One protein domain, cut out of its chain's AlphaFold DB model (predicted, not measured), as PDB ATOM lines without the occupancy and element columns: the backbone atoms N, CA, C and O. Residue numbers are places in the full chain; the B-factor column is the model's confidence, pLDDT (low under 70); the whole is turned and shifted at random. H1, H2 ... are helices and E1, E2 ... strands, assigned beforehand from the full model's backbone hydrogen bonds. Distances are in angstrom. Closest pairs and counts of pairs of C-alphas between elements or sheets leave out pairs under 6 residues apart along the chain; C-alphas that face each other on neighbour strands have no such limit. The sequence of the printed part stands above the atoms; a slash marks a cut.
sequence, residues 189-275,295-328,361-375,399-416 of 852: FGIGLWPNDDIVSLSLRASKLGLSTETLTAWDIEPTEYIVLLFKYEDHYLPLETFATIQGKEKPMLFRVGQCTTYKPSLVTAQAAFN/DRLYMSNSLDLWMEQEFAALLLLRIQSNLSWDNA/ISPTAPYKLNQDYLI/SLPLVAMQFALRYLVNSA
ATOM      1  N   PHE A 189      89.243 -63.023  -4.586       92.94
ATOM      2  CA  PHE A 189      90.262 -61.987  -4.772       92.94
ATOM      3  C   PHE A 189      91.340 -62.429  -5.773       92.94
ATOM      4  O   PHE A 189      91.800 -63.574  -5.747       92.94
ATOM      5  N   GLY A 190      91.770 -61.507  -6.636       90.00
ATOM      6  CA  GLY A 190      92.972 -61.669  -7.449       90.00
ATOM      7  C   GLY A 190      94.224 -61.509  -6.588       90.00
ATOM      8  O   GLY A 190      94.205 -60.787  -5.593       90.00
ATOM      9  N   ILE A 191      95.299 -62.219  -6.933       92.81
ATOM     10  CA  ILE A 191      96.523 -62.262  -6.122       92.81
ATOM     11  C   ILE A 191      97.735 -61.998  -7.003       92.81
ATOM     12  O   ILE A 191      97.958 -62.695  -7.994       92.81
ATOM     13  N   GLY A 192      98.560 -61.042  -6.594       88.31
ATOM     14  CA  GLY A 192      99.906 -60.849  -7.123       88.31
ATOM     15  C   GLY A 192     100.942 -60.980  -6.016       88.31
ATOM     16  O   GLY A 192     100.751 -60.460  -4.922       88.31
ATOM     17  N   LEU A 193     102.038 -61.678  -6.303       87.12
ATOM     18  CA  LEU A 193     103.137 -61.913  -5.371       87.12
ATOM     19  C   LEU A 193     104.458 -61.516  -6.036       87.12
ATOM     20  O   LEU A 193     104.712 -61.924  -7.174       87.12
ATOM     21  N   TRP A 194     105.292 -60.776  -5.304       85.75
ATOM     22  CA  TRP A 194     106.680 -60.464  -5.652       85.75
ATOM     23  C   TRP A 194     107.592 -60.923  -4.511       85.75
ATOM     24  O   TRP A 194     107.874 -60.145  -3.599       85.75
ATOM     25  N   PRO A 195     108.041 -62.195  -4.530       71.06
ATOM     26  CA  PRO A 195     108.768 -62.795  -3.409       71.06
ATOM     27  C   PRO A 195     110.097 -62.108  -3.090       71.06
ATOM     28  O   PRO A 195     110.524 -62.130  -1.946       71.06
ATOM     29  N   ASN A 196     110.751 -61.520  -4.095       76.94
ATOM     30  CA  ASN A 196     112.056 -60.868  -3.939       76.94
ATOM     31  C   ASN A 196     111.961 -59.463  -3.327       76.94
ATOM     32  O   ASN A 196     112.973 -58.916  -2.905       76.94
ATOM     33  N   ASP A 197     110.761 -58.882  -3.314       79.06
ATOM     34  CA  ASP A 197     110.496 -57.514  -2.859       79.06
ATOM     35  C   ASP A 197     109.626 -57.473  -1.600       79.06
ATOM     36  O   ASP A 197     109.331 -56.388  -1.091       79.06
ATOM     37  N   ASP A 198     109.202 -58.649  -1.127       87.19
ATOM     38  CA  ASP A 198     108.310 -58.844   0.011       87.19
ATOM     39  C   ASP A 198     106.975 -58.090  -0.120       87.19
ATOM     40  O   ASP A 198     106.373 -57.656   0.864       87.19
ATOM     41  N   ILE A 199     106.502 -57.940  -1.364       89.56
ATOM     42  CA  ILE A 199     105.243 -57.271  -1.709       89.56
ATOM     43  C   ILE A 199     104.212 -58.301  -2.163       89.56
ATOM     44  O   ILE A 199     104.476 -59.192  -2.978       89.56
ATOM     45  N   VAL A 200     102.991 -58.121  -1.676       91.12
ATOM     46  CA  VAL A 200     101.815 -58.893  -2.060       91.12
ATOM     47  C   VAL A 200     100.684 -57.936  -2.418       91.12
ATOM     48  O   VAL A 200     100.548 -56.874  -1.816       91.12
ATOM     49  N   SER A 201      99.863 -58.320  -3.388       94.00
ATOM     50  CA  SER A 201      98.667 -57.593  -3.810       94.00
ATOM     51  C   SER A 201      97.438 -58.491  -3.727       94.00
ATOM     52  O   SER A 201      97.488 -59.648  -4.154       94.00
ATOM     53  N   LEU A 202      96.348 -57.953  -3.184       95.44
ATOM     54  CA  LEU A 202      95.002 -58.512  -3.301       95.44
ATOM     55  C   LEU A 202      94.150 -57.546  -4.111       95.44
ATOM     56  O   LEU A 202      94.160 -56.351  -3.829       95.44
ATOM     57  N   SER A 203      93.394 -58.055  -5.077       94.56
ATOM     58  CA  SER A 203      92.571 -57.235  -5.962       94.56
ATOM     59  C   SER A 203      91.120 -57.702  -6.032       94.56
ATOM     60  O   SER A 203      90.821 -58.898  -6.001       94.56
ATOM     61  N   LEU A 204      90.195 -56.749  -6.135       94.19
ATOM     62  CA  LEU A 204      88.766 -56.993  -6.321       94.19
ATOM     63  C   LEU A 204      88.220 -56.047  -7.387       94.19
ATOM     64  O   LEU A 204      88.427 -54.844  -7.303       94.19
ATOM     65  N   ARG A 205      87.471 -56.577  -8.359       92.38
ATOM     66  CA  ARG A 205      86.790 -55.744  -9.357       92.38
ATOM     67  C   ARG A 205      85.758 -54.832  -8.683       92.38
ATOM     68  O   ARG A 205      84.939 -55.340  -7.915       92.38
ATOM     69  N   ALA A 206      85.760 -53.536  -8.989       88.69
ATOM     70  CA  ALA A 206      84.912 -52.534  -8.343       88.69
ATOM     71  C   ALA A 206      83.414 -52.872  -8.440       88.69
ATOM     72  O   ALA A 206      82.682 -52.740  -7.456       88.69
ATOM     73  N   SER A 207      82.968 -53.438  -9.569       84.81
ATOM     74  CA  SER A 207      81.587 -53.909  -9.748       84.81
ATOM     75  C   SER A 207      81.128 -54.953  -8.717       84.81
ATOM     76  O   SER A 207      79.931 -55.101  -8.483       84.81
ATOM     77  N   LYS A 208      82.051 -55.680  -8.069       86.12
ATOM     78  CA  LYS A 208      81.728 -56.694  -7.050       86.12
ATOM     79  C   LYS A 208      81.439 -56.105  -5.665       86.12
ATOM     80  O   LYS A 208      81.037 -56.859  -4.783       86.12
ATOM     81  N   LEU A 209      81.621 -54.799  -5.454       82.88
ATOM     82  CA  LEU A 209      81.289 -54.139  -4.183       82.88
ATOM     83  C   LEU A 209      79.786 -53.901  -3.984       82.88
ATOM     84  O   LEU A 209      79.364 -53.571  -2.876       82.88
ATOM     85  N   GLY A 210      78.979 -54.056  -5.038       71.25
ATOM     86  CA  GLY A 210      77.538 -53.801  -4.981       71.25
ATOM     87  C   GLY A 210      77.179 -52.319  -4.799       71.25
ATOM     88  O   GLY A 210      76.084 -52.006  -4.338       71.25
ATOM     89  N   LEU A 211      78.096 -51.401  -5.119       75.62
ATOM     90  CA  LEU A 211      77.862 -49.956  -5.063       75.62
ATOM     91  C   LEU A 211      77.150 -49.459  -6.326       75.62
ATOM     92  O   LEU A 211      77.264 -50.071  -7.389       75.62
ATOM     93  N   SER A 212      76.443 -48.329  -6.221       69.12
ATOM     94  CA  SER A 212      75.854 -47.673  -7.393       69.12
ATOM     95  C   SER A 212      76.941 -47.111  -8.315       69.12
ATOM     96  O   SER A 212      78.019 -46.717  -7.865       69.12
ATOM     97  N   THR A 213      76.640 -47.023  -9.612       62.94
ATOM     98  CA  THR A 213      77.535 -46.418 -10.614       62.94
ATOM     99  C   THR A 213      77.862 -44.961 -10.289       62.94
ATOM    100  O   THR A 213      79.000 -44.542 -10.462       62.94
ATOM    101  N   GLU A 214      76.904 -44.211  -9.742       57.25
ATOM    102  CA  GLU A 214      77.101 -42.838  -9.260       57.25
ATOM    103  C   GLU A 214      78.148 -42.761  -8.139       57.25
ATOM    104  O   GLU A 214      79.002 -41.877  -8.156       57.25
ATOM    105  N   THR A 215      78.134 -43.715  -7.197       63.41
ATOM    106  CA  THR A 215      79.105 -43.766  -6.087       63.41
ATOM    107  C   THR A 215      80.516 -44.046  -6.598       63.41
ATOM    108  O   THR A 215      81.463 -43.390  -6.178       63.41
ATOM    109  N   LEU A 216      80.649 -45.003  -7.523       71.88
ATOM    110  CA  LEU A 216      81.933 -45.346  -8.138       71.88
ATOM    111  C   LEU A 216      82.488 -44.177  -8.965       71.88
ATOM    112  O   LEU A 216      83.659 -43.834  -8.830       71.88
ATOM    113  N   THR A 217      81.620 -43.493  -9.716       69.69
ATOM    114  CA  THR A 217      81.981 -42.284 -10.475       69.69
ATOM    115  C   THR A 217      82.460 -41.165  -9.547       69.69
ATOM    116  O   THR A 217      83.466 -40.523  -9.826       69.69
ATOM    117  N   ALA A 218      81.797 -40.954  -8.404       62.53
ATOM    118  CA  ALA A 218      82.213 -39.955  -7.417       62.53
ATOM    119  C   ALA A 218      83.584 -40.255  -6.780       62.53
ATOM    120  O   ALA A 218      84.217 -39.357  -6.222       62.53
ATOM    121  N   TRP A 219      84.037 -41.509  -6.833       73.12
ATOM    122  CA  TRP A 219      85.354 -41.931  -6.355       73.12
ATOM    123  C   TRP A 219      86.418 -41.995  -7.446       73.12
ATOM    124  O   TRP A 219      87.558 -42.317  -7.112       73.12
ATOM    125  N   ASP A 220      86.061 -41.659  -8.690       75.19
ATOM    126  CA  ASP A 220      86.930 -41.773  -9.865       75.19
ATOM    127  C   ASP A 220      87.402 -43.222 -10.107       75.19
ATOM    128  O   ASP A 220      88.570 -43.475 -10.394       75.19
ATOM    129  N   ILE A 221      86.481 -44.180  -9.913       81.75
ATOM    130  CA  ILE A 221      86.710 -45.620 -10.108       81.75
ATOM    131  C   ILE A 221      85.742 -46.136 -11.171       81.75
ATOM    132  O   ILE A 221      84.519 -46.046 -11.004       81.75
ATOM    133  N   GLU A 222      86.248 -46.762 -12.230       84.44
ATOM    134  CA  GLU A 222      85.375 -47.432 -13.190       84.44
ATOM    135  C   GLU A 222      84.886 -48.792 -12.648       84.44
ATOM    136  O   GLU A 222      85.650 -49.543 -12.038       84.44
ATOM    137  N   PRO A 223      83.633 -49.219 -12.919       85.56
ATOM    138  CA  PRO A 223      83.143 -50.538 -12.492       85.56
ATOM    139  C   PRO A 223      83.994 -51.715 -13.001       85.56
ATOM    140  O   PRO A 223      83.968 -52.809 -12.427       85.56
ATOM    141  N   THR A 224      84.709 -51.506 -14.106       88.12
ATOM    142  CA  THR A 224      85.595 -52.462 -14.768       88.12
ATOM    143  C   THR A 224      86.947 -52.620 -14.083       88.12
ATOM    144  O   THR A 224      87.516 -53.706 -14.210       88.12
ATOM    145  N   GLU A 225      87.408 -51.607 -13.350       91.19
ATOM    146  CA  GLU A 225      88.711 -51.556 -12.684       91.19
ATOM    147  C   GLU A 225      88.766 -52.405 -11.411       91.19
ATOM    148  O   GLU A 225      87.759 -52.884 -10.872       91.19
ATOM    149  N   TYR A 226      89.986 -52.616 -10.932       92.81
ATOM    150  CA  TYR A 226      90.299 -53.369  -9.732       92.81
ATOM    151  C   TYR A 226      90.704 -52.432  -8.607       92.81
ATOM    152  O   TYR A 226      91.637 -51.655  -8.749       92.81
ATOM    153  N   ILE A 227      90.079 -52.590  -7.448       92.88
ATOM    154  CA  ILE A 227      90.570 -52.038  -6.188       92.88
ATOM    155  C   ILE A 227      91.636 -52.986  -5.657       92.88
ATOM    156  O   ILE A 227      91.379 -54.184  -5.494       92.88
ATOM    157  N   VAL A 228      92.825 -52.457  -5.385       94.19
ATOM    158  CA  VAL A 228      94.011 -53.233  -5.027       94.19
ATOM    159  C   VAL A 228      94.532 -52.809  -3.657       94.19
ATOM    160  O   VAL A 228      94.811 -51.638  -3.415       94.19
ATOM    161  N   LEU A 229      94.709 -53.785  -2.767       94.62
ATOM    162  CA  LEU A 229      95.454 -53.648  -1.520       94.62
ATOM    163  C   LEU A 229      96.852 -54.238  -1.710       94.62
ATOM    164  O   LEU A 229      97.006 -55.453  -1.844       94.62
ATOM    165  N   LEU A 230      97.869 -53.385  -1.677       93.25
ATOM    166  CA  LEU A 230      99.262 -53.787  -1.552       93.25
ATOM    167  C   LEU A 230      99.631 -53.885  -0.079       93.25
ATOM    168  O   LEU A 230      99.307 -52.995   0.709       93.25
ATOM    169  N   PHE A 231     100.388 -54.911   0.284       90.44
ATOM    170  CA  PHE A 231     101.088 -54.919   1.555       90.44
ATOM    171  C   PHE A 231     102.525 -55.396   1.403       90.44
ATOM    172  O   PHE A 231     102.813 -56.317   0.637       90.44
ATOM    173  N   LYS A 232     103.418 -54.739   2.142       89.19
ATOM    174  CA  LYS A 232     104.847 -55.031   2.184       89.19
ATOM    175  C   LYS A 232     105.240 -55.476   3.586       89.19
ATOM    176  O   LYS A 232     104.864 -54.816   4.557       89.19
ATOM    177  N   TYR A 233     105.984 -56.571   3.687       86.25
ATOM    178  CA  TYR A 233     106.612 -57.032   4.928       86.25
ATOM    179  C   TYR A 233     108.139 -56.860   4.829       86.25
ATOM    180  O   TYR A 233     108.665 -56.751   3.730       86.25
ATOM    181  N   GLU A 234     108.847 -56.725   5.955       71.62
ATOM    182  CA  GLU A 234     110.297 -56.429   5.932       71.62
ATOM    183  C   GLU A 234     111.170 -57.690   5.978       71.62
ATOM    184  O   GLU A 234     112.021 -57.868   5.119       71.62
ATOM    185  N   ASP A 235     110.956 -58.574   6.959       68.31
ATOM    186  CA  ASP A 235     111.811 -59.761   7.151       68.31
ATOM    187  C   ASP A 235     111.084 -61.080   6.869       68.31
ATOM    188  O   ASP A 235     111.644 -62.035   6.326       68.31
ATOM    189  N   HIS A 236     109.845 -61.197   7.345       74.69
ATOM    190  CA  HIS A 236     109.044 -62.404   7.198       74.69
ATOM    191  C   HIS A 236     107.559 -62.100   7.345       74.69
ATOM    192  O   HIS A 236     107.158 -61.215   8.101       74.69
ATOM    193  N   TYR A 237     106.739 -62.893   6.660       82.69
ATOM    194  CA  TYR A 237     105.294 -62.860   6.832       82.69
ATOM    195  C   TYR A 237     104.896 -63.317   8.245       82.69
ATOM    196  O   TYR A 237     105.349 -64.361   8.730       82.69
ATOM    197  N   LEU A 238     104.034 -62.530   8.894       82.25
ATOM    198  CA  LEU A 238     103.542 -62.775  10.247       82.25
ATOM    199  C   LEU A 238     102.126 -63.365  10.216       82.25
ATOM    200  O   LEU A 238     101.261 -62.832   9.519       82.25
ATOM    201  N   PRO A 239     101.841 -64.414  11.012       82.06
ATOM    202  CA  PRO A 239     100.472 -64.855  11.246       82.06
ATOM    203  C   PRO A 239      99.620 -63.738  11.859       82.06
ATOM    204  O   PRO A 239     100.125 -62.905  12.619       82.06
ATOM    205  N   LEU A 240      98.313 -63.767  11.580       85.06
ATOM    206  CA  LEU A 240      97.348 -62.760  12.029       85.06
ATOM    207  C   LEU A 240      97.409 -62.526  13.545       85.06
ATOM    208  O   LEU A 240      97.426 -61.383  14.000       85.06
ATOM    209  N   GLU A 241      97.484 -63.598  14.334       81.44
ATOM    210  CA  GLU A 241      97.523 -63.527  15.795       81.44
ATOM    211  C   GLU A 241      98.796 -62.844  16.299       81.44
ATOM    212  O   GLU A 241      98.754 -62.079  17.258       81.44
ATOM    213  N   THR A 242      99.934 -63.092  15.643       81.81
ATOM    214  CA  THR A 242     101.196 -62.436  15.992       81.81
ATOM    215  C   THR A 242     101.134 -60.959  15.632       81.81
ATOM    216  O   THR A 242     101.413 -60.129  16.494       81.81
ATOM    217  N   PHE A 243     100.680 -60.629  14.418       83.81
ATOM    218  CA  PHE A 243     100.512 -59.249  13.957       83.81
ATOM    219  C   PHE A 243      99.631 -58.419  14.906       83.81
ATOM    220  O   PHE A 243     100.022 -57.321  15.293       83.81
ATOM    221  N   ALA A 244      98.498 -58.967  15.362       82.06
ATOM    222  CA  ALA A 244      97.579 -58.278  16.275       82.06
ATOM    223  C   ALA A 244      98.195 -57.951  17.652       82.06
ATOM    224  O   ALA A 244      97.761 -57.017  18.319       82.06
ATOM    225  N   THR A 245      99.186 -58.725  18.107       78.25
ATOM    226  CA  THR A 245      99.776 -58.579  19.455       78.25
ATOM    227  C   THR A 245     101.016 -57.692  19.514       78.25
ATOM    228  O   THR A 245     101.469 -57.363  20.612       78.25
ATOM    229  N   ILE A 246     101.584 -57.304  18.369       73.75
ATOM    230  CA  ILE A 246     102.792 -56.476  18.334       73.75
ATOM    231  C   ILE A 246     102.457 -55.081  18.870       73.75
ATOM    232  O   ILE A 246     101.655 -54.349  18.300       73.75
ATOM    233  N   GLN A 247     103.101 -54.710  19.977       55.53
ATOM    234  CA  GLN A 247     103.029 -53.373  20.561       55.53
ATOM    235  C   GLN A 247     104.394 -52.689  20.422       55.53
ATOM    236  O   GLN A 247     105.381 -53.151  20.991       55.53
ATOM    237  N   GLY A 248     104.470 -51.593  19.661       55.47
ATOM    238  CA  GLY A 248     105.726 -50.873  19.421       55.47
ATOM    239  C   GLY A 248     105.627 -49.795  18.336       55.47
ATOM    240  O   GLY A 248     104.605 -49.660  17.677       55.47
ATOM    241  N   LYS A 249     106.700 -48.999  18.167       52.97
ATOM    242  CA  LYS A 249     106.825 -47.979  17.098       52.97
ATOM    243  C   LYS A 249     107.206 -48.562  15.730       52.97
ATOM    244  O   LYS A 249     107.125 -47.847  14.733       52.97
ATOM    245  N   GLU A 250     107.673 -49.804  15.692       59.62
ATOM    246  CA  GLU A 250     108.044 -50.491  14.453       59.62
ATOM    247  C   GLU A 250     106.775 -50.973  13.749       59.62
ATOM    248  O   GLU A 250     105.891 -51.542  14.388       59.62
ATOM    249  N   LYS A 251     106.661 -50.687  12.446       66.81
ATOM    250  CA  LYS A 251     105.514 -51.069  11.616       66.81
ATOM    251  C   LYS A 251     105.867 -52.376  10.904       66.81
ATOM    252  O   LYS A 251     106.537 -52.312   9.880       66.81
ATOM    253  N   PRO A 252     105.447 -53.549  11.415       71.12
ATOM    254  CA  PRO A 252     105.888 -54.835  10.874       71.12
ATOM    255  C   PRO A 252     105.371 -55.101   9.451       71.12
ATOM    256  O   PRO A 252     105.895 -55.969   8.757       71.12
ATOM    257  N   MET A 253     104.331 -54.376   9.026       80.44
ATOM    258  CA  MET A 253     103.771 -54.412   7.677       80.44
ATOM    259  C   MET A 253     103.303 -53.014   7.264       80.44
ATOM    260  O   MET A 253     102.791 -52.254   8.090       80.44
ATOM    261  N   LEU A 254     103.455 -52.690   5.982       86.94
ATOM    262  CA  LEU A 254     102.961 -51.459   5.364       86.94
ATOM    263  C   LEU A 254     101.837 -51.796   4.389       86.94
ATOM    264  O   LEU A 254     101.955 -52.777   3.663       86.94
ATOM    265  N   PHE A 255     100.798 -50.964   4.328       90.06
ATOM    266  CA  PHE A 255      99.638 -51.161   3.452       90.06
ATOM    267  C   PHE A 255      99.469 -49.971   2.502       90.06
ATOM    268  O   PHE A 255      99.631 -48.829   2.929       90.06
ATOM    269  N   ARG A 256      99.154 -50.224   1.228       91.56
ATOM    270  CA  ARG A 256      98.758 -49.197   0.249       91.56
ATOM    271  C   ARG A 256      97.487 -49.623  -0.458       91.56
ATOM    272  O   ARG A 256      97.446 -50.727  -0.996       91.56
ATOM    273  N   VAL A 257      96.477 -48.765  -0.476       90.50
ATOM    274  CA  VAL A 257      95.251 -49.004  -1.249       90.50
ATOM    275  C   VAL A 257      95.279 -48.160  -2.521       90.50
ATOM    276  O   VAL A 257      95.663 -46.996  -2.480       90.50
ATOM    277  N   GLY A 258      94.890 -48.745  -3.649       90.31
ATOM    278  CA  GLY A 258      94.843 -48.076  -4.947       90.31
ATOM    279  C   GLY A 258      93.887 -48.760  -5.919       90.31
ATOM    280  O   GLY A 258      93.110 -49.633  -5.520       90.31
ATOM    281  N   GLN A 259      93.951 -48.355  -7.182       91.19
ATOM    282  CA  GLN A 259      93.211 -48.941  -8.291       91.19
ATOM    283  C   GLN A 259      94.123 -49.337  -9.448       91.19
ATOM    284  O   GLN A 259      95.210 -48.785  -9.606       91.19
ATOM    285  N   CYS A 260      93.671 -50.312 -10.232       89.88
ATOM    286  CA  CYS A 260      94.363 -50.822 -11.409       89.88
ATOM    287  C   CYS A 260      93.379 -51.191 -12.515       89.88
ATOM    288  O   CYS A 260      92.278 -51.678 -12.239       89.88
ATOM    289  N   THR A 261      93.814 -51.090 -13.768       86.25
ATOM    290  CA  THR A 261      93.059 -51.633 -14.904       86.25
ATOM    291  C   THR A 261      93.170 -53.158 -14.968       86.25
ATOM    292  O   THR A 261      92.224 -53.836 -15.376       86.25
ATOM    293  N   THR A 262      94.287 -53.729 -14.497       84.69
ATOM    294  CA  THR A 262      94.474 -55.181 -14.381       84.69
ATOM    295  C   THR A 262      94.410 -55.675 -12.936       84.69
ATOM    296  O   THR A 262      94.567 -54.929 -11.972       84.69
ATOM    297  N   TYR A 263      94.195 -56.979 -12.750       83.00
ATOM    298  CA  TYR A 263      94.107 -57.565 -11.408       83.00
ATOM    299  C   TYR A 263      95.449 -57.570 -10.648       83.00
ATOM    300  O   TYR A 263      95.448 -57.791  -9.435       83.00
ATOM    301  N   LYS A 264      96.587 -57.408 -11.335       87.50
ATOM    302  CA  LYS A 264      97.930 -57.466 -10.746       87.50
ATOM    303  C   LYS A 264      98.742 -56.260 -11.232       87.50
ATOM    304  O   LYS A 264      99.149 -56.268 -12.391       87.50
ATOM    305  N   PRO A 265      99.056 -55.285 -10.361       88.31
ATOM    306  CA  PRO A 265      99.841 -54.120 -10.763       88.31
ATOM    307  C   PRO A 265     101.248 -54.507 -11.219       88.31
ATOM    308  O   PRO A 265     101.748 -55.578 -10.885       88.31
ATOM    309  N   SER A 266     101.932 -53.631 -11.952       87.06
ATOM    310  CA  SER A 266     103.341 -53.854 -12.303       87.06
ATOM    311  C   SER A 266     104.248 -53.814 -11.059       87.06
ATOM    312  O   SER A 266     103.956 -53.109 -10.093       87.06
ATOM    313  N   LEU A 267     105.392 -54.515 -11.086       84.56
ATOM    314  CA  LEU A 267     106.370 -54.446  -9.985       84.56
ATOM    315  C   LEU A 267     106.866 -53.007  -9.759       84.56
ATOM    316  O   LEU A 267     107.009 -52.578  -8.617       84.56
ATOM    317  N   VAL A 268     107.090 -52.259 -10.843       85.25
ATOM    318  CA  VAL A 268     107.597 -50.879 -10.797       85.25
ATOM    319  C   VAL A 268     106.620 -49.973 -10.052       85.25
ATOM    320  O   VAL A 268     107.015 -49.262  -9.130       85.25
ATOM    321  N   THR A 269     105.333 -50.040 -10.396       86.00
ATOM    322  CA  THR A 269     104.309 -49.228  -9.728       86.00
ATOM    323  C   THR A 269     104.025 -49.691  -8.304       86.00
ATOM    324  O   THR A 269     103.840 -48.858  -7.418       86.00
ATOM    325  N   ALA A 270     104.086 -51.000  -8.040       88.00
ATOM    326  CA  ALA A 270     103.967 -51.537  -6.687       88.00
ATOM    327  C   ALA A 270     105.114 -51.064  -5.773       88.00
ATOM    328  O   ALA A 270     104.867 -50.679  -4.632       88.00
ATOM    329  N   GLN A 271     106.359 -51.031  -6.262       87.19
ATOM    330  CA  GLN A 271     107.503 -50.480  -5.526       87.19
ATOM    331  C   GLN A 271     107.370 -48.964  -5.322       87.19
ATOM    332  O   GLN A 271     107.607 -48.468  -4.215       87.19
ATOM    333  N   ALA A 272     106.954 -48.232  -6.362       85.12
ATOM    334  CA  ALA A 272     106.755 -46.786  -6.301       85.12
ATOM    335  C   ALA A 272     105.745 -46.388  -5.210       85.12
ATOM    336  O   ALA A 272     105.989 -45.435  -4.470       85.12
ATOM    337  N   ALA A 273     104.680 -47.173  -5.011       85.62
ATOM    338  CA  ALA A 273     103.675 -46.927  -3.973       85.62
ATOM    339  C   ALA A 273     104.249 -46.883  -2.535       85.62
ATOM    340  O   ALA A 273     103.684 -46.222  -1.653       85.62
ATOM    341  N   PHE A 274     105.386 -47.542  -2.276       85.44
ATOM    342  CA  PHE A 274     106.037 -47.569  -0.959       85.44
ATOM    343  C   PHE A 274     107.192 -46.565  -0.799       85.44
ATOM    344  O   PHE A 274     107.632 -46.334   0.333       85.44
ATOM    345  N   ASN A 275     107.661 -45.923  -1.873       82.25
ATOM    346  CA  ASN A 275     108.756 -44.955  -1.801       82.25
ATOM    347  C   ASN A 275     108.268 -43.604  -1.248       82.25
ATOM    348  O   ASN A 275     107.427 -42.922  -1.824       82.25
ATOM    349  N   ASP A 295      97.258 -46.803  -9.683       84.81
ATOM    350  CA  ASP A 295      96.882 -45.431  -9.375       84.81
ATOM    351  C   ASP A 295      96.301 -45.321  -7.966       84.81
ATOM    352  O   ASP A 295      95.774 -46.274  -7.387       84.81
ATOM    353  N   ARG A 296      96.412 -44.139  -7.358       81.06
ATOM    354  CA  ARG A 296      95.842 -43.904  -6.028       81.06
ATOM    355  C   ARG A 296      94.344 -43.650  -6.150       81.06
ATOM    356  O   ARG A 296      93.934 -42.715  -6.821       81.06
ATOM    357  N   LEU A 297      93.549 -44.397  -5.385       77.75
ATOM    358  CA  LEU A 297      92.159 -44.045  -5.095       77.75
ATOM    359  C   LEU A 297      92.057 -42.672  -4.440       77.75
ATOM    360  O   LEU A 297      92.949 -42.269  -3.679       77.75
ATOM    361  N   TYR A 298      90.888 -42.052  -4.594       66.25
ATOM    362  CA  TYR A 298      90.538 -40.819  -3.908       66.25
ATOM    363  C   TYR A 298      90.900 -40.840  -2.398       66.25
ATOM    364  O   TYR A 298      91.531 -39.914  -1.885       66.25
ATOM    365  N   MET A 299      90.585 -41.930  -1.689       64.25
ATOM    366  CA  MET A 299      90.786 -42.051  -0.235       64.25
ATOM    367  C   MET A 299      92.076 -42.774   0.176       64.25
ATOM    368  O   MET A 299      92.216 -43.133   1.345       64.25
ATOM    369  N   SER A 300      93.027 -42.985  -0.744       76.56
ATOM    370  CA  SER A 300      94.225 -43.804  -0.479       76.56
ATOM    371  C   SER A 300      95.000 -43.331   0.746       76.56
ATOM    372  O   SER A 300      95.296 -44.123   1.622       76.56
ATOM    373  N   ASN A 301      95.257 -42.026   0.880       69.50
ATOM    374  CA  ASN A 301      96.045 -41.505   2.005       69.50
ATOM    375  C   ASN A 301      95.364 -41.744   3.363       69.50
ATOM    376  O   ASN A 301      96.029 -42.076   4.344       69.50
ATOM    377  N   SER A 302      94.040 -41.574   3.426       66.19
ATOM    378  CA  SER A 302      93.260 -41.814   4.642       66.19
ATOM    379  C   SER A 302      93.173 -43.304   4.961       66.19
ATOM    380  O   SER A 302      93.333 -43.680   6.119       66.19
ATOM    381  N   LEU A 303      92.978 -44.145   3.941       77.81
ATOM    382  CA  LEU A 303      92.986 -45.603   4.052       77.81
ATOM    383  C   LEU A 303      94.342 -46.122   4.526       77.81
ATOM    384  O   LEU A 303      94.390 -46.890   5.477       77.81
ATOM    385  N   ASP A 304      95.436 -45.664   3.926       81.19
ATOM    386  CA  ASP A 304      96.801 -46.045   4.286       81.19
ATOM    387  C   ASP A 304      97.099 -45.677   5.744       81.19
ATOM    388  O   ASP A 304      97.560 -46.513   6.521       81.19
ATOM    389  N   LEU A 305      96.780 -44.440   6.146       74.94
ATOM    390  CA  LEU A 305      96.968 -43.977   7.521       74.94
ATOM    391  C   LEU A 305      96.147 -44.812   8.508       74.94
ATOM    392  O   LEU A 305      96.653 -45.210   9.556       74.94
ATOM    393  N   TRP A 306      94.893 -45.095   8.159       77.38
ATOM    394  CA  TRP A 306      93.976 -45.874   8.982       77.38
ATOM    395  C   TRP A 306      94.420 -47.338   9.119       77.38
ATOM    396  O   TRP A 306      94.467 -47.870  10.230       77.38
ATOM    397  N   MET A 307      94.822 -47.972   8.014       84.19
ATOM    398  CA  MET A 307      95.396 -49.321   7.990       84.19
ATOM    399  C   MET A 307      96.669 -49.410   8.836       84.19
ATOM    400  O   MET A 307      96.886 -50.398   9.530       84.19
ATOM    401  N   GLU A 308      97.512 -48.379   8.807       81.50
ATOM    402  CA  GLU A 308      98.772 -48.368   9.550       81.50
ATOM    403  C   GLU A 308      98.616 -48.043  11.045       81.50
ATOM    404  O   GLU A 308      99.460 -48.464  11.837       81.50
ATOM    405  N   GLN A 309      97.600 -47.270  11.444       77.75
ATOM    406  CA  GLN A 309      97.442 -46.797  12.828       77.75
ATOM    407  C   GLN A 309      96.443 -47.617  13.646       77.75
ATOM    408  O   GLN A 309      96.689 -47.868  14.823       77.75
ATOM    409  N   GLU A 310      95.333 -48.034  13.038       82.00
ATOM    410  CA  GLU A 310      94.149 -48.484  13.782       82.00
ATOM    411  C   GLU A 310      93.841 -49.968  13.557       82.00
ATOM    412  O   GLU A 310      93.291 -50.631  14.438       82.00
ATOM    413  N   PHE A 311      94.224 -50.527  12.400       88.06
ATOM    414  CA  PHE A 311      93.884 -51.905  12.028       88.06
ATOM    415  C   PHE A 311      94.352 -52.936  13.063       88.06
ATOM    416  O   PHE A 311      93.546 -53.739  13.523       88.06
ATOM    417  N   ALA A 312      95.624 -52.899  13.478       85.81
ATOM    418  CA  ALA A 312      96.175 -53.868  14.430       85.81
ATOM    419  C   ALA A 312      95.506 -53.785  15.817       85.81
ATOM    420  O   ALA A 312      95.196 -54.815  16.419       85.81
ATOM    421  N   ALA A 313      95.230 -52.569  16.304       83.44
ATOM    422  CA  ALA A 313      94.590 -52.345  17.600       83.44
ATOM    423  C   ALA A 313      93.131 -52.827  17.607       83.44
ATOM    424  O   ALA A 313      92.711 -53.544  18.519       83.44
ATOM    425  N   LEU A 314      92.370 -52.490  16.561       85.69
ATOM    426  CA  LEU A 314      90.989 -52.943  16.400       85.69
ATOM    427  C   LEU A 314      90.911 -54.458  16.214       85.69
ATOM    428  O   LEU A 314      90.054 -55.106  16.814       85.69
ATOM    429  N   LEU A 315      91.830 -55.035  15.436       87.00
ATOM    430  CA  LEU A 315      91.943 -56.477  15.242       87.00
ATOM    431  C   LEU A 315      92.141 -57.200  16.581       87.00
ATOM    432  O   LEU A 315      91.441 -58.174  16.858       87.00
ATOM    433  N   LEU A 316      93.034 -56.699  17.442       84.50
ATOM    434  CA  LEU A 316      93.271 -57.271  18.768       84.50
ATOM    435  C   LEU A 316      92.023 -57.212  19.660       84.50
ATOM    436  O   LEU A 316      91.675 -58.216  20.282       84.50
ATOM    437  N   LEU A 317      91.327 -56.069  19.694       81.94
ATOM    438  CA  LEU A 317      90.091 -55.901  20.468       81.94
ATOM    439  C   LEU A 317      88.986 -56.853  19.998       81.94
ATOM    440  O   LEU A 317      88.323 -57.483  20.824       81.94
ATOM    441  N   ARG A 318      88.815 -57.019  18.681       85.06
ATOM    442  CA  ARG A 318      87.842 -57.973  18.129       85.06
ATOM    443  C   ARG A 318      88.185 -59.415  18.492       85.06
ATOM    444  O   ARG A 318      87.289 -60.155  18.882       85.06
ATOM    445  N   ILE A 319      89.463 -59.803  18.433       81.44
ATOM    446  CA  ILE A 319      89.908 -61.158  18.807       81.44
ATOM    447  C   ILE A 319      89.680 -61.433  20.301       81.44
ATOM    448  O   ILE A 319      89.287 -62.540  20.662       81.44
ATOM    449  N   GLN A 320      89.942 -60.456  21.173       79.19
ATOM    450  CA  GLN A 320      89.853 -60.637  22.626       79.19
ATOM    451  C   GLN A 320      88.421 -60.585  23.157       79.19
ATOM    452  O   GLN A 320      88.085 -61.318  24.085       79.19
ATOM    453  N   SER A 321      87.595 -59.701  22.601       76.00
ATOM    454  CA  SER A 321      86.276 -59.372  23.149       76.00
ATOM    455  C   SER A 321      85.115 -59.790  22.248       76.00
ATOM    456  O   SER A 321      83.967 -59.546  22.606       76.00
ATOM    457  N   ASN A 322      85.395 -60.429  21.107       77.06
ATOM    458  CA  ASN A 322      84.398 -60.913  20.150       77.06
ATOM    459  C   ASN A 322      83.400 -59.824  19.711       77.06
ATOM    460  O   ASN A 322      82.194 -60.054  19.640       77.06
ATOM    461  N   LEU A 323      83.912 -58.612  19.482       79.44
ATOM    462  CA  LEU A 323      83.122 -57.426  19.148       79.44
ATOM    463  C   LEU A 323      82.995 -57.234  17.631       79.44
ATOM    464  O   LEU A 323      83.885 -57.611  16.864       79.44
ATOM    465  N   SER A 324      81.930 -56.551  17.209       80.19
ATOM    466  CA  SER A 324      81.833 -55.973  15.862       80.19
ATOM    467  C   SER A 324      82.936 -54.936  15.617       80.19
ATOM    468  O   SER A 324      83.537 -54.428  16.573       80.19
ATOM    469  N   TRP A 325      83.225 -54.588  14.358       81.69
ATOM    470  CA  TRP A 325      84.198 -53.523  14.065       81.69
ATOM    471  C   TRP A 325      83.775 -52.190  14.682       81.69
ATOM    472  O   TRP A 325      84.616 -51.457  15.211       81.69
ATOM    473  N   ASP A 326      82.476 -51.899  14.669       77.88
ATOM    474  CA  ASP A 326      81.933 -50.655  15.214       77.88
ATOM    475  C   ASP A 326      82.038 -50.620  16.748       77.88
ATOM    476  O   ASP A 326      82.496 -49.624  17.318       77.88
ATOM    477  N   ASN A 327      81.732 -51.731  17.426       76.12
ATOM    478  CA  ASN A 327      81.863 -51.829  18.882       76.12
ATOM    479  C   ASN A 327      83.329 -51.831  19.334       76.12
ATOM    480  O   ASN A 327      83.659 -51.202  20.339       76.12
ATOM    481  N   ALA A 328      84.230 -52.467  18.578       81.56
ATOM    482  CA  ALA A 328      85.666 -52.396  18.842       81.56
ATOM    483  C   ALA A 328      86.187 -50.953  18.727       81.56
ATOM    484  O   ALA A 328      86.955 -50.501  19.578       81.56
ATOM    485  N   ILE A 361      81.081 -55.606   4.624       77.62
ATOM    486  CA  ILE A 361      81.513 -54.737   3.511       77.62
ATOM    487  C   ILE A 361      80.357 -53.890   2.969       77.62
ATOM    488  O   ILE A 361      80.404 -52.670   3.081       77.62
ATOM    489  N   SER A 362      79.334 -54.515   2.381       74.69
ATOM    490  CA  SER A 362      78.181 -53.836   1.764       74.69
ATOM    491  C   SER A 362      76.989 -54.791   1.710       74.69
ATOM    492  O   SER A 362      77.194 -55.939   1.323       74.69
ATOM    493  N   PRO A 363      75.747 -54.375   2.017       69.56
ATOM    494  CA  PRO A 363      74.590 -55.280   2.035       69.56
ATOM    495  C   PRO A 363      74.296 -55.927   0.670       69.56
ATOM    496  O   PRO A 363      73.702 -56.997   0.606       69.56
ATOM    497  N   THR A 364      74.737 -55.295  -0.417       72.88
ATOM    498  CA  THR A 364      74.565 -55.740  -1.807       72.88
ATOM    499  C   THR A 364      75.763 -56.527  -2.351       72.88
ATOM    500  O   THR A 364      75.701 -57.041  -3.467       72.88
ATOM    501  N   ALA A 365      76.866 -56.631  -1.599       76.06
ATOM    502  CA  ALA A 365      78.023 -57.415  -2.018       76.06
ATOM    503  C   ALA A 365      77.756 -58.933  -1.894       76.06
ATOM    504  O   ALA A 365      77.001 -59.361  -1.016       76.06
ATOM    505  N   PRO A 366      78.409 -59.771  -2.728       78.38
ATOM    506  CA  PRO A 366      78.349 -61.228  -2.631       78.38
ATOM    507  C   PRO A 366      78.518 -61.750  -1.200       78.38
ATOM    508  O   PRO A 366      79.374 -61.267  -0.459       78.38
ATOM    509  N   TYR A 367      77.771 -62.798  -0.834       79.50
ATOM    510  CA  TYR A 367      77.755 -63.329   0.537       79.50
ATOM    511  C   TYR A 367      79.159 -63.646   1.083       79.50
ATOM    512  O   TYR A 367      79.451 -63.345   2.238       79.50
ATOM    513  N   LYS A 368      80.058 -64.182   0.240       82.88
ATOM    514  CA  LYS A 368      81.450 -64.489   0.610       82.88
ATOM    515  C   LYS A 368      82.218 -63.245   1.064       82.88
ATOM    516  O   LYS A 368      83.033 -63.316   1.969       82.88
ATOM    517  N   LEU A 369      81.949 -62.086   0.467       83.31
ATOM    518  CA  LEU A 369      82.599 -60.835   0.851       83.31
ATOM    519  C   LEU A 369      82.083 -60.302   2.197       83.31
ATOM    520  O   LEU A 369      82.852 -59.677   2.925       83.31
ATOM    521  N   ASN A 370      80.829 -60.603   2.556       83.12
ATOM    522  CA  ASN A 370      80.217 -60.205   3.829       83.12
ATOM    523  C   ASN A 370      80.390 -61.219   4.971       83.12
ATOM    524  O   ASN A 370      79.969 -60.942   6.090       83.12
ATOM    525  N   GLN A 371      81.009 -62.373   4.718       82.88
ATOM    526  CA  GLN A 371      81.295 -63.359   5.757       82.88
ATOM    527  C   GLN A 371      82.408 -62.857   6.686       82.88
ATOM    528  O   GLN A 371      83.458 -62.416   6.221       82.88
ATOM    529  N   ASP A 372      82.214 -62.960   8.001       84.12
ATOM    530  CA  ASP A 372      83.266 -62.629   8.961       84.12
ATOM    531  C   ASP A 372      84.314 -63.754   9.025       84.12
ATOM    532  O   ASP A 372      84.064 -64.841   9.548       84.12
ATOM    533  N   TYR A 373      85.506 -63.504   8.473       83.31
ATOM    534  CA  TYR A 373      86.630 -64.449   8.518       83.31
ATOM    535  C   TYR A 373      87.483 -64.329   9.795       83.31
ATOM    536  O   TYR A 373      88.465 -65.062   9.952       83.31
ATOM    537  N   LEU A 374      87.131 -63.420  10.712       80.62
ATOM    538  CA  LEU A 374      87.805 -63.222  11.996       80.62
ATOM    539  C   LEU A 374      87.084 -63.950  13.144       80.62
ATOM    540  O   LEU A 374      87.734 -64.663  13.920       80.62
ATOM    541  N   ILE A 375      85.763 -63.767  13.248       72.75
ATOM    542  CA  ILE A 375      84.897 -64.310  14.307       72.75
ATOM    543  C   ILE A 375      84.021 -65.430  13.725       72.75
ATOM    544  O   ILE A 375      83.272 -65.216  12.780       72.75
ATOM    545  N   SER A 399      93.405 -65.865   8.152       88.88
ATOM    546  CA  SER A 399      94.170 -65.228   7.061       88.88
ATOM    547  C   SER A 399      94.286 -63.717   7.260       88.88
ATOM    548  O   SER A 399      93.288 -62.999   7.198       88.88
ATOM    549  N   LEU A 400      95.514 -63.231   7.470       89.25
ATOM    550  CA  LEU A 400      95.798 -61.801   7.624       89.25
ATOM    551  C   LEU A 400      95.470 -60.981   6.360       89.25
ATOM    552  O   LEU A 400      94.732 -60.006   6.499       89.25
ATOM    553  N   PRO A 401      95.912 -61.362   5.143       91.44
ATOM    554  CA  PRO A 401      95.593 -60.640   3.915       91.44
ATOM    555  C   PRO A 401      94.092 -60.532   3.660       91.44
ATOM    556  O   PRO A 401      93.611 -59.478   3.255       91.44
ATOM    557  N   LEU A 402      93.347 -61.606   3.934       91.06
ATOM    558  CA  LEU A 402      91.900 -61.640   3.748       91.06
ATOM    559  C   LEU A 402      91.191 -60.658   4.687       91.06
ATOM    560  O   LEU A 402      90.409 -59.829   4.229       91.06
ATOM    561  N   VAL A 403      91.503 -60.707   5.986       91.19
ATOM    562  CA  VAL A 403      90.900 -59.807   6.982       91.19
ATOM    563  C   VAL A 403      91.323 -58.353   6.741       91.19
ATOM    564  O   VAL A 403      90.503 -57.447   6.881       91.19
ATOM    565  N   ALA A 404      92.571 -58.118   6.326       91.38
ATOM    566  CA  ALA A 404      93.064 -56.792   5.960       91.38
ATOM    567  C   ALA A 404      92.320 -56.219   4.742       91.38
ATOM    568  O   ALA A 404      91.882 -55.072   4.785       91.38
ATOM    569  N   MET A 405      92.113 -57.022   3.690       93.00
ATOM    570  CA  MET A 405      91.337 -56.613   2.515       93.00
ATOM    571  C   MET A 405      89.878 -56.328   2.876       93.00
ATOM    572  O   MET A 405      89.348 -55.293   2.483       93.00
ATOM    573  N   GLN A 406      89.234 -57.181   3.679       90.69
ATOM    574  CA  GLN A 406      87.867 -56.922   4.142       90.69
ATOM    575  C   GLN A 406      87.759 -55.625   4.942       90.69
ATOM    576  O   GLN A 406      86.821 -54.859   4.739       90.69
ATOM    577  N   PHE A 407      88.717 -55.353   5.829       89.31
ATOM    578  CA  PHE A 407      88.732 -54.125   6.614       89.31
ATOM    579  C   PHE A 407      88.964 -52.880   5.742       89.31
ATOM    580  O   PHE A 407      88.259 -51.883   5.906       89.31
ATOM    581  N   ALA A 408      89.888 -52.948   4.778       89.44
ATOM    582  CA  ALA A 408      90.130 -51.869   3.822       89.44
ATOM    583  C   ALA A 408      88.880 -51.571   2.977       89.44
ATOM    584  O   ALA A 408      88.468 -50.416   2.871       89.44
ATOM    585  N   LEU A 409      88.224 -52.608   2.444       89.25
ATOM    586  CA  LEU A 409      86.983 -52.470   1.680       89.25
ATOM    587  C   LEU A 409      85.825 -51.957   2.537       89.25
ATOM    588  O   LEU A 409      85.086 -51.085   2.089       89.25
ATOM    589  N   ARG A 410      85.688 -52.436   3.782       84.81
ATOM    590  CA  ARG A 410      84.707 -51.917   4.744       84.81
ATOM    591  C   ARG A 410      84.884 -50.420   4.932       84.81
ATOM    592  O   ARG A 410      83.899 -49.694   4.933       84.81
ATOM    593  N   TYR A 411      86.116 -49.964   5.144       80.50
ATOM    594  CA  TYR A 411      86.386 -48.546   5.347       80.50
ATOM    595  C   TYR A 411      86.117 -47.750   4.071       80.50
ATOM    596  O   TYR A 411      85.445 -46.730   4.142       80.50
ATOM    597  N   LEU A 412      86.553 -48.246   2.910       81.44
ATOM    598  CA  LEU A 412      86.283 -47.619   1.616       81.44
ATOM    599  C   LEU A 412      84.771 -47.436   1.389       81.44
ATOM    600  O   LEU A 412      84.335 -46.327   1.106       81.44
ATOM    601  N   VAL A 413      83.976 -48.492   1.598       75.94
ATOM    602  CA  VAL A 413      82.509 -48.482   1.446       75.94
ATOM    603  C   VAL A 413      81.806 -47.633   2.507       75.94
ATOM    604  O   VAL A 413      80.797 -46.986   2.230       75.94
ATOM    605  N   ASN A 414      82.310 -47.635   3.743       68.81
ATOM    606  CA  ASN A 414      81.682 -46.907   4.839       68.81
ATOM    607  C   ASN A 414      82.086 -45.439   4.937       68.81
ATOM    608  O   ASN A 414      81.432 -44.699   5.677       68.81
ATOM    609  N   SER A 415      83.111 -45.015   4.210       64.88
ATOM    610  CA  SER A 415      83.425 -43.606   4.037       64.88
ATOM    611  C   SER A 415      82.328 -42.931   3.222       64.88
ATOM    612  O   SER A 415      81.953 -43.388   2.143       64.88
ATOM    613  N   ALA A 416      81.786 -41.838   3.756       61.28
ATOM    614  CA  ALA A 416      80.790 -41.061   3.040       61.28
ATOM    615  C   ALA A 416      81.437 -40.433   1.796       61.28
ATOM    616  O   ALA A 416      82.436 -39.717   1.941       61.28
TER     617      ALA A 416
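AT A GLANCE: This is residues 189 to 275, 295 to 328, 361 to 375 and 399 to 416 of the 852 residues of a protein of Verticillium dahliae (UniProt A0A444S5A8). A twisted sheet of four strands makes a wall, and the longest helix, H9, crosses slantwise over one face of it, with H5 running along edge strand E4 on that same face. H3, H6 and H7 form a helical group beyond one end of H5, H1 and H2 are near each other at another end of the sheet, and H4 grazes the sheet. The 154 printed residues hold nine named helices and four named strands, in the order E1 E2 H1 H2 E3 H3 E4 H4 H5 H6 H7 H8 H9; the class is mixed, helices and strands. The sheet's order is E1 E2 E3 E4, antiparallel throughout. The whole is compact, with a radius of gyration of the C-alphas of 15.0 A and spans of 40 by 37 by 24 A.

IN THESE COORDINATES: The strands are E1, residues 190 to 194, beginning at C-alpha 190 (92.972, -61.669, -7.449); E2, residues 199 to 205, 20.0 A; E3, residues 226 to 233, 22.2 A; and E4, residues 253 to 260, 21.6 A. H9, residues 400 to 414, is 20.7 A long and ends at C-alpha 414 (81.682, -46.907, 4.839). H5, residues 300 to 309, measures 14.0 A and H6, residues 311 to 321, 15.4 A. The shorter helices are H1, 206 to 209; H2, 213 to 218; H3, 240 to 245; H4, 267 to 272; H7, 325 to 328; and H8, 367 to 370.

HOW THE PARTS SIT: E1 and E2 form a hairpin, with N 192 and O 201 3.0 A apart, within hydrogen-bond range. Between E2 and E3, N 202 and O 229 are 2.9 A apart; between E3 and E4, N 230 and O 256 are 2.8 A apart. H9 is over E2 and E3 at a height over the sheet of 9.1 A, and at 44 degrees to E2 on the local plane. H5, on the same face, is over E4 at 6.7 A. H9 touches H5 with residues 408 to 412 alone, at a steep tilt of 52 degrees, opposite ways; the closest C-alphas, of Leu 303 and Ala 408, are 6.9 A apart. H6 touches H3, C-alphas of Ala 244 and Ala 312 at 5.0 A, about perpendicular at 87 degrees, and H7, C-alphas of Leu 317 and Ala 328 at 5.9 A. H8 is close to but not clearly touching H9, C-alphas of Leu 369 and Gln 406 at 7.3 A. H1 and H4 only graze the sheet, and H2 is not on it. In H2, H3, H4, H5, H6 and H9 every O i to N i+4 pair is within hydrogen-bond range; H1, H7 and H8 are too short for one.

THE WHOLE: The C-alphas farthest apart, of Glu 214 and Asp 235, are 42.0 A from each other. Cuts leave 14.1 A between C-alphas 275 and 295, 16.1 A between 328 and 361, and 11.8 A between 375 and 399. Of the links that are printed whole, none is long. The mean pLDDT of the printed part is 81.4; 20 residues are under 70, among them 247 to 251 and 414 to 416.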